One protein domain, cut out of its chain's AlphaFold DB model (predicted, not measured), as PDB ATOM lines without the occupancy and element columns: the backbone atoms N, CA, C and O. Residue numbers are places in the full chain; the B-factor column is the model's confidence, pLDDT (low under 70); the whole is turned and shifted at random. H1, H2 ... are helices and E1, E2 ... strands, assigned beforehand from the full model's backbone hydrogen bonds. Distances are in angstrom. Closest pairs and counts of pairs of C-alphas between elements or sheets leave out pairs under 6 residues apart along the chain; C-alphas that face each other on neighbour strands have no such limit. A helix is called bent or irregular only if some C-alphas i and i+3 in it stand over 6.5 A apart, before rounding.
ATOM      1  N   TYR A   3     -28.018 -35.014  27.314       94.25
ATOM      2  CA  TYR A   3     -27.013 -35.879  26.726       94.25
ATOM      3  C   TYR A   3     -25.942 -35.025  26.059       94.25
ATOM      4  O   TYR A   3     -26.251 -34.038  25.394       94.25
ATOM      5  N   PHE A   4     -24.688 -35.418  26.220       94.75
ATOM      6  CA  PHE A   4     -23.541 -34.819  25.553       94.75
ATOM      7  C   PHE A   4     -22.721 -35.913  24.894       94.75
ATOM      8  O   PHE A   4     -22.628 -37.022  25.416       94.75
ATOM      9  N   LEU A   5     -22.066 -35.584  23.784       94.81
ATOM     10  CA  LEU A   5     -21.023 -36.449  23.245       94.81
ATOM     11  C   LEU A   5     -19.812 -36.405  24.187       94.81
ATOM     12  O   LEU A   5     -19.463 -35.320  24.669       94.81
ATOM     13  N   ARG A   6     -19.157 -37.542  24.432       93.69
ATOM     14  CA  ARG A   6     -17.946 -37.654  25.263       93.69
ATOM     15  C   ARG A   6     -16.852 -36.695  24.768       93.69
ATOM     16  O   ARG A   6     -16.766 -36.404  23.576       93.69
ATOM     17  N   ALA A   7     -16.058 -36.134  25.680       90.56
ATOM     18  CA  ALA A   7     -15.149 -35.005  25.410       90.56
ATOM     19  C   ALA A   7     -14.069 -35.273  24.340       90.56
ATOM     20  O   ALA A   7     -13.576 -34.352  23.684       90.56
ATOM     21  N   ASP A   8     -13.720 -36.541  24.201       91.06
ATOM     22  CA  ASP A   8     -12.686 -37.166  23.384       91.06
ATOM     23  C   ASP A   8     -13.212 -37.791  22.083       91.06
ATOM     24  O   ASP A   8     -12.414 -38.280  21.283       91.06
ATOM     25  N   VAL A   9     -14.527 -37.735  21.852       94.12
ATOM     26  CA  VAL A   9     -15.161 -38.146  20.597       94.12
ATOM     27  C   VAL A   9     -15.461 -36.897  19.773       94.12
ATOM     28  O   VAL A   9     -16.180 -36.004  20.222       94.12
ATOM     29  N   ILE A  10     -14.892 -36.809  18.571       93.31
ATOM     30  CA  ILE A  10     -15.023 -35.634  17.699       93.31
ATOM     31  C   ILE A  10     -15.867 -35.990  16.474       93.31
ATOM     32  O   ILE A  10     -15.473 -36.873  15.707       93.31
ATOM     33  N   PRO A  11     -16.990 -35.292  16.240       94.12
ATOM     34  CA  PRO A  11     -17.775 -35.486  15.036       94.12
ATOM     35  C   PRO A  11     -17.190 -34.706  13.859       94.12
ATOM     36  O   PRO A  11     -16.861 -33.525  13.967       94.12
ATOM     37  N   CYS A  12     -17.110 -35.350  12.700       91.44
ATOM     38  CA  CYS A  12     -16.644 -34.748  11.457       91.44
ATOM     39  C   CYS A  12     -17.597 -35.107  10.313       91.44
ATOM     40  O   CYS A  12     -17.806 -36.286  10.025       91.44
ATOM     41  N   LYS A  13     -18.174 -34.099   9.644       93.81
ATOM     42  CA  LYS A  13     -19.028 -34.323   8.470       93.81
ATOM     43  C   LYS A  13     -18.153 -34.682   7.274       93.81
ATOM     44  O   LYS A  13     -17.377 -33.853   6.802       93.81
ATOM     45  N   GLY A  14     -18.274 -35.907   6.785       88.50
ATOM     46  CA  GLY A  14     -17.694 -36.315   5.512       88.50
ATOM     47  C   GLY A  14     -18.653 -36.069   4.349       88.50
ATOM     48  O   GLY A  14     -19.805 -35.676   4.532       88.50
ATOM     49  N   PHE A  15     -18.182 -36.352   3.132       88.56
ATOM     50  CA  PHE A  15     -18.988 -36.211   1.916       88.56
ATOM     51  C   PHE A  15     -20.224 -37.129   1.929       88.56
ATOM     52  O   PHE A  15     -21.335 -36.668   1.693       88.56
ATOM     53  N   THR A  16     -20.046 -38.410   2.278       90.69
ATOM     54  CA  THR A  16     -21.141 -39.401   2.319       90.69
ATOM     55  C   THR A  16     -21.612 -39.765   3.722       90.69
ATOM     56  O   THR A  16     -22.757 -40.173   3.890       90.69
ATOM     57  N   ARG A  17     -20.740 -39.667   4.730       94.12
ATOM     58  CA  ARG A  17     -20.994 -40.145   6.096       94.12
ATOM     59  C   ARG A  17     -20.376 -39.217   7.125       94.12
ATOM     60  O   ARG A  17     -19.357 -38.579   6.861       94.12
ATOM     61  N   THR A  18     -20.956 -39.205   8.315       95.12
ATOM     62  CA  THR A  18     -20.408 -38.517   9.481       95.12
ATOM     63  C   THR A  18     -19.496 -39.472  10.234       95.12
ATOM     64  O   THR A  18     -19.903 -40.577  10.576       95.12
ATOM     65  N   ALA A  19     -18.257 -39.053  10.471       93.62
ATOM     66  CA  ALA A  19     -17.285 -39.802  11.252       93.62
ATOM     67  C   ALA A  19     -17.346 -39.371  12.723       93.62
ATOM     68  O   ALA A  19     -17.326 -38.175  13.017       93.62
ATOM     69  N   LEU A  20     -17.377 -40.343  13.628       94.62
ATOM     70  CA  LEU A  20     -17.132 -40.171  15.056       94.62
ATOM     71  C   LEU A  20     -15.715 -40.647  15.343       94.62
ATOM     72  O   LEU A  20     -15.435 -41.839  15.257       94.62
ATOM     73  N   ILE A  21     -14.817 -39.707  15.626       92.69
ATOM     74  CA  ILE A  21     -13.407 -39.994  15.887       92.69
ATOM     75  C   ILE A  21     -13.229 -40.145  17.393       92.69
ATOM     76  O   ILE A  21     -13.235 -39.138  18.102       92.69
ATOM     77  N   ASP A  22     -13.067 -41.376  17.870       92.19
ATOM     78  CA  ASP A  22     -12.781 -41.686  19.269       92.19
ATOM     79  C   ASP A  22     -11.266 -41.682  19.499       92.19
ATOM     80  O   ASP A  22     -10.539 -42.595  19.096       92.19
ATOM     81  N   ILE A  23     -10.769 -40.622  20.140       89.88
ATOM     82  CA  ILE A  23      -9.330 -40.444  20.363       89.88
ATOM     83  C   ILE A  23      -8.778 -41.441  21.385       89.88
ATOM     84  O   ILE A  23      -7.619 -41.836  21.261       89.88
ATOM     85  N   VAL A  24      -9.551 -41.800  22.412       88.19
ATOM     86  CA  VAL A  24      -9.067 -42.658  23.504       88.19
ATOM     87  C   VAL A  24      -8.981 -44.102  23.038       88.19
ATOM     88  O   VAL A  24      -7.970 -44.756  23.288       88.19
ATOM     89  N   ASN A  25      -9.993 -44.565  22.307       88.44
ATOM     90  CA  ASN A  25     -10.025 -45.933  21.798       88.44
ATOM     91  C   ASN A  25      -9.296 -46.092  20.458       88.44
ATOM     92  O   ASN A  25      -9.053 -47.212  20.029       88.44
ATOM     93  N   SER A  26      -8.855 -44.990  19.836       88.44
ATOM     94  CA  SER A  26      -8.182 -44.995  18.528       88.44
ATOM     95  C   SER A  26      -9.056 -45.606  17.426       88.44
ATOM     96  O   SER A  26      -8.578 -46.377  16.596       88.44
ATOM     97  N   GLU A  27     -10.339 -45.241  17.407       88.50
ATOM     98  CA  GLU A  27     -11.351 -45.805  16.508       88.50
ATOM     99  C   GLU A  27     -12.099 -44.711  15.735       88.50
ATOM    100  O   GLU A  27     -12.232 -43.570  16.189       88.50
ATOM    101  N   VAL A  28     -12.592 -45.061  14.542       89.69
ATOM    102  CA  VAL A  28     -13.565 -44.241  13.809       89.69
ATOM    103  C   VAL A  28     -14.808 -45.064  13.530       89.69
ATOM    104  O   VAL A  28     -14.745 -46.067  12.820       89.69
ATOM    105  N   SER A  29     -15.941 -44.554  13.996       91.56
ATOM    106  CA  SER A  29     -17.267 -45.063  13.652       91.56
ATOM    107  C   SER A  29     -17.951 -44.136  12.657       91.56
ATOM    108  O   SER A  29     -17.646 -42.942  12.579       91.56
ATOM    109  N   PHE A  30     -18.878 -44.677  11.869       92.94
ATOM    110  CA  PHE A  30     -19.556 -43.926  10.817       92.94
ATOM    111  C   PHE A  30     -21.066 -43.943  11.001       92.94
ATOM    112  O   PHE A  30     -21.667 -44.994  11.196       92.94
ATOM    113  N   LEU A  31     -21.669 -42.769  10.843       93.75
ATOM    114  CA  LEU A  31     -23.108 -42.553  10.811       93.75
ATOM    115  C   LEU A  31     -23.528 -41.990   9.457       93.75
ATOM    116  O   LEU A  31     -22.730 -41.376   8.739       93.75
ATOM    117  N   ASP A  32     -24.805 -42.152   9.129       94.31
ATOM    118  CA  ASP A  32     -25.408 -41.405   8.029       94.31
ATOM    119  C   ASP A  32     -25.334 -39.888   8.289       94.31
ATOM    120  O   ASP A  32     -25.427 -39.429   9.432       94.31
ATOM    121  N   ASN A  33     -25.161 -39.102   7.224       95.44
ATOM    122  CA  ASN A  33     -25.033 -37.648   7.315       95.44
ATOM    123  C   ASN A  33     -26.296 -36.941   7.831       95.44
ATOM    124  O   ASN A  33     -26.182 -35.818   8.324       95.44
ATOM    125  N   SER A  34     -27.465 -37.585   7.775       93.88
ATOM    126  CA  SER A  34     -28.699 -37.104   8.412       93.88
ATOM    127  C   SER A  34     -28.562 -36.912   9.927       93.88
ATOM    128  O   SER A  34     -29.235 -36.055  10.492       93.88
ATOM    129  N   HIS A  35     -27.648 -37.632  10.586       93.81
ATOM    130  CA  HIS A  35     -27.418 -37.509  12.028       93.81
ATOM    131  C   HIS A  35     -26.404 -36.422  12.407       93.81
ATOM    132  O   HIS A  35     -26.209 -36.168  13.600       93.81
ATOM    133  N   TYR A  36     -25.739 -35.784  11.434       95.06
ATOM    134  CA  TYR A  36     -24.641 -34.853  11.713       95.06
ATOM    135  C   TYR A  36     -25.064 -33.716  12.639       95.06
ATOM    136  O   TYR A  36     -24.374 -33.440  13.617       95.06
ATOM    137  N   ASP A  37     -26.197 -33.073  12.352       94.50
ATOM    138  CA  ASP A  37     -26.624 -31.883  13.086       94.50
ATOM    139  C   ASP A  37     -26.899 -32.214  14.559       94.50
ATOM    140  O   ASP A  37     -26.435 -31.500  15.451       94.50
ATOM    141  N   THR A  38     -27.551 -33.349  14.832       94.69
ATOM    142  CA  THR A  38     -27.808 -33.837  16.195       94.69
ATOM    143  C   THR A  38     -26.511 -34.139  16.939       94.69
ATOM    144  O   THR A  38     -26.311 -33.684  18.063       94.69
ATOM    145  N   VAL A  39     -25.583 -34.866  16.315       94.81
ATOM    146  CA  VAL A  39     -24.290 -35.201  16.935       94.81
ATOM    147  C   VAL A  39     -23.443 -33.944  17.162       94.81
ATOM    148  O   VAL A  39     -22.787 -33.798  18.195       94.81
ATOM    149  N   HIS A  40     -23.479 -32.996  16.230       94.25
ATOM    150  CA  HIS A  40     -22.799 -31.717  16.366       94.25
ATOM    151  C   HIS A  40     -23.391 -30.885  17.519       94.25
ATOM    152  O   HIS A  40     -22.646 -30.251  18.269       94.25
ATOM    153  N   GLN A  41     -24.709 -30.926  17.735       93.88
ATOM    154  CA  GLN A  41     -25.344 -30.323  18.912       93.88
ATOM    155  C   GLN A  41     -24.935 -31.028  20.212       93.88
ATOM    156  O   GLN A  41     -24.580 -30.351  21.181       93.88
ATOM    157  N   LEU A  42     -24.892 -32.366  20.226       94.25
ATOM    158  CA  LEU A  42     -24.395 -33.150  21.364       94.25
ATOM    159  C   LEU A  42     -22.956 -32.780  21.741       94.25
ATOM    160  O   LEU A  42     -22.619 -32.740  22.925       94.25
ATOM    161  N   TYR A  43     -22.109 -32.497  20.750       93.12
ATOM    162  CA  TYR A  43     -20.731 -32.071  20.977       93.12
ATOM    163  C   TYR A  43     -20.634 -30.640  21.534       93.12
ATOM    164  O   TYR A  43     -19.854 -30.382  22.451       93.12
ATOM    165  N   ASN A  44     -21.429 -29.696  21.032       89.94
ATOM    166  CA  ASN A  44     -21.255 -28.286  21.395       89.94
ATOM    167  C   ASN A  44     -22.052 -27.841  22.627       89.94
ATOM    168  O   ASN A  44     -21.536 -27.077  23.436       89.94
ATOM    169  N   MET A  45     -23.304 -28.282  22.766       90.75
ATOM    170  CA  MET A  45     -24.237 -27.729  23.765       90.75
ATOM    171  C   MET A  45     -25.058 -28.775  24.529       90.75
ATOM    172  O   MET A  45     -25.686 -28.440  25.536       90.75
ATOM    173  N   GLY A  46     -25.038 -30.028  24.071       92.38
ATOM    174  CA  GLY A  46     -25.862 -31.105  24.609       92.38
ATOM    175  C   GLY A  46     -27.337 -30.980  24.224       92.38
ATOM    176  O   GLY A  46     -27.824 -29.903  23.880       92.38
ATOM    177  N   VAL A  47     -28.062 -32.095  24.291       93.12
ATOM    178  CA  VAL A  47     -29.463 -32.192  23.851       93.12
ATOM    179  C   VAL A  47     -30.299 -32.914  24.910       93.12
ATOM    180  O   VAL A  47     -29.831 -33.863  25.532       93.12
ATOM    181  N   GLU A  48     -31.530 -32.463  25.156       91.94
ATOM    182  CA  GLU A  48     -32.433 -33.069  26.153       91.94
ATOM    183  C   GLU A  48     -33.160 -34.310  25.625       91.94
ATOM    184  O   GLU A  48     -33.360 -35.269  26.369       91.94
ATOM    185  N   LEU A  49     -33.515 -34.299  24.339       87.88
ATOM    186  CA  LEU A  49     -34.243 -35.359  23.650       87.88
ATOM    187  C   LEU A  49     -33.571 -35.650  22.310       87.88
ATOM    188  O   LEU A  49     -33.216 -34.728  21.581       87.88
ATOM    189  N   MET A  50     -33.420 -36.922  21.970       87.75
ATOM    190  CA  MET A  50     -32.960 -37.349  20.651       87.75
ATOM    191  C   MET A  50     -33.714 -38.607  20.231       87.75
ATOM    192  O   MET A  50     -34.365 -39.237  21.061       87.75
ATOM    193  N   ASP A  51     -33.625 -38.953  18.950       90.50
ATOM    194  CA  ASP A  51     -34.173 -40.202  18.426       90.50
ATOM    195  C   ASP A  51     -33.636 -41.416  19.210       90.50
ATOM    196  O   ASP A  51     -32.429 -41.534  19.431       90.50
ATOM    197  N   GLU A  52     -34.531 -42.311  19.632       90.75
ATOM    198  CA  GLU A  52     -34.189 -43.469  20.474       90.75
ATOM    199  C   GLU A  52     -33.250 -44.455  19.768       90.75
ATOM    200  O   GLU A  52     -32.412 -45.081  20.423       90.75
ATOM    201  N   ASN A  53     -33.327 -44.575  18.436       91.44
ATOM    202  CA  ASN A  53     -32.415 -45.447  17.695       91.44
ATOM    203  C   ASN A  53     -31.003 -44.860  17.695       91.44
ATOM    204  O   ASN A  53     -30.039 -45.580  17.960       91.44
ATOM    205  N   LEU A  54     -30.877 -43.549  17.456       91.56
ATOM    206  CA  LEU A  54     -29.592 -42.857  17.541       91.56
ATOM    207  C   LEU A  54     -29.023 -42.904  18.965       91.56
ATOM    208  O   LEU A  54     -27.833 -43.166  19.130       91.56
ATOM    209  N   LEU A  55     -29.852 -42.688  19.992       92.88
ATOM    210  CA  LEU A  55     -29.418 -42.782  21.387       92.88
ATOM    211  C   LEU A  55     -28.890 -44.181  21.710       92.88
ATOM    212  O   LEU A  55     -27.790 -44.304  22.246       92.88
ATOM    213  N   SER A  56     -29.647 -45.218  21.348       91.88
ATOM    214  CA  SER A  56     -29.274 -46.615  21.586       91.88
ATOM    215  C   SER A  56     -27.953 -46.968  20.902       91.88
ATOM    216  O   SER A  56     -27.093 -47.597  21.516       91.88
ATOM    217  N   LEU A  57     -27.757 -46.510  19.661       92.19
ATOM    218  CA  LEU A  57     -26.515 -46.700  18.913       92.19
ATOM    219  C   LEU A  57     -25.324 -46.029  19.615       92.19
ATOM    220  O   LEU A  57     -24.315 -46.671  19.884       92.19
ATOM    221  N   LEU A  58     -25.457 -44.749  19.973       93.19
ATOM    222  CA  LEU A  58     -24.384 -44.002  20.632       93.19
ATOM    223  C   LEU A  58     -24.070 -44.526  22.042       93.19
ATOM    224  O   LEU A  58     -22.939 -44.386  22.509       93.19
ATOM    225  N   GLN A  59     -25.054 -45.090  22.744       90.75
ATOM    226  CA  GLN A  59     -24.859 -45.708  24.056       90.75
ATOM    227  C   GLN A  59     -24.175 -47.066  23.961       90.75
ATOM    228  O   GLN A  59     -23.311 -47.346  24.790       90.75
ATOM    229  N   ALA A  60     -24.519 -47.880  22.960       87.75
ATOM    230  CA  ALA A  60     -23.862 -49.163  22.723       87.75
ATOM    231  C   ALA A  60     -22.341 -48.994  22.557       87.75
ATOM    232  O   ALA A  60     -21.572 -49.763  23.130       87.75
ATOM    233  N   ASP A  61     -21.925 -47.918  21.883       86.25
ATOM    234  CA  ASP A  61     -20.515 -47.581  21.651       86.25
ATOM    235  C   ASP A  61     -19.902 -46.674  22.747       86.25
ATOM    236  O   ASP A  61     -18.762 -46.222  22.638       86.25
ATOM    237  N   ASN A  62     -20.632 -46.388  23.834       90.56
ATOM    238  CA  ASN A  62     -20.205 -45.512  24.938       90.56
ATOM    239  C   ASN A  62     -19.781 -44.083  24.517       90.56
ATOM    240  O   ASN A  62     -18.891 -43.476  25.127       90.56
ATOM    241  N   TYR A  63     -20.420 -43.510  23.494       93.88
ATOM    242  CA  TYR A  63     -20.108 -42.170  22.982       93.88
ATOM    243  C   TYR A  63     -20.833 -41.028  23.688       93.88
ATOM    244  O   TYR A  63     -20.429 -39.874  23.538       93.88
ATOM    245  N   VAL A  64     -21.885 -41.306  24.458       93.62
ATOM    246  CA  VAL A  64     -22.683 -40.273  25.132       93.62
ATOM    247  C   VAL A  64     -22.581 -40.350  26.647       93.62
ATOM    248  O   VAL A  64     -22.541 -41.422  27.242       93.62
ATOM    249  N   ILE A  65     -22.597 -39.181  27.277       92.06
ATOM    250  CA  ILE A  65     -22.707 -39.010  28.724       92.06
ATOM    251  C   ILE A  65     -23.971 -38.213  29.039       92.06
ATOM    252  O   ILE A  65     -24.393 -37.365  28.251       92.06
ATOM    253  N   LYS A  66     -24.578 -38.462  30.200       92.25
ATOM    254  CA  LYS A  66     -25.718 -37.685  30.694       92.25
ATOM    255  C   LYS A  66     -25.254 -36.802  31.845       92.25
ATOM    256  O   LYS A  66     -24.754 -37.315  32.840       92.25
ATOM    257  N   ALA A  67     -25.399 -35.491  31.698       90.81
ATOM    258  CA  ALA A  67     -24.926 -34.512  32.672       90.81
ATOM    259  C   ALA A  67     -25.810 -33.254  32.675       90.81
ATOM    260  O   ALA A  67     -26.666 -33.068  31.806       90.81
ATOM    261  N   GLU A  68     -25.638 -32.379  33.662       88.56
ATOM    262  CA  GLU A  68     -26.269 -31.050  33.651       88.56
ATOM    263  C   GLU A  68     -25.528 -30.084  32.719       88.56
ATOM    264  O   GLU A  68     -26.161 -29.363  31.948       88.56
TER     265      GLU A  68
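What this domain is: This is residues 3 to 68 of the 282 residues of an uncharacterized protein of Chryseobacterium sp. (strain P1-3) (UniProt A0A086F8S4). A three-strand sheet, E2, E3 and E4, has helix H1 along one face, and the last residues of H1 reach a small two-strand sheet of E1 and E5. H2 lies off the three-strand sheet, with Leu 58 near the start of E5 and Leu 54 near H1. The printed part has 66 residues, with two named helices and five named strands in the order E1 E2 E3 E4 H1 H2 E5, class mixed. Both sheets, E2 - E3 - E4 and E1 - E5, are antiparallel. The whole is compact, with a radius of gyration of the C-alphas of 10.8 A and spans of 31 by 25 by 21 A.

Where its parts are: E2 is residues 9 to 13, 13.3 A; E3 17 to 22, 15.6 A; E4 27 to 32, 17.0 A. H1, residues 33 to 44, measures 17.3 A and is irregular: C-alphas 34 and 37 are 7.3 A apart. H2 is residues 52 to 60, 12.0 A. E1, residues 3 to 5, 7.0 A, begins with C-alpha 3 at (-27.013, -35.879, 26.726); E5, residues 64 to 67, 9.8 A, ends with C-alpha 67 at (-24.926, -34.512, 32.672).

How they stand to each other: E2, E3 and E4 form a meander, each strand the antiparallel neighbour of the one before, in two hairpins. N 10 and O 21 are 2.9 A apart, N 18 and O 31 2.8 A, both within hydrogen-bond range. H1 makes two layers with this sheet, a helix on one face: its height over the sheet is 8.4 A, over E2 and E3, along the strands at 25 degrees to E3 on the local plane. The closest C-alphas of E2 and H1 are those of Pro 11 and His 40, 6.4 A; of E1 and H1, Phe 4 and Leu 42, 4.6 A. In E1 and E5, N 4 and O 65 are 2.8 A apart, within hydrogen-bond range. H2 is close to H1 but not clearly touching, at a steep tilt of 65 degrees, the same way; their closest C-alphas, His 35 and Leu 54, are 8.0 A apart. Every O i to N i+4 pair is within hydrogen-bond range in H2, and 6 of 8 in H1.

The domain as a whole: The C-alphas farthest apart, Phe 15 and Glu 68, are 33.0 A apart. The printed part has no cut and no long link. No printed residue is under 70 in pLDDT.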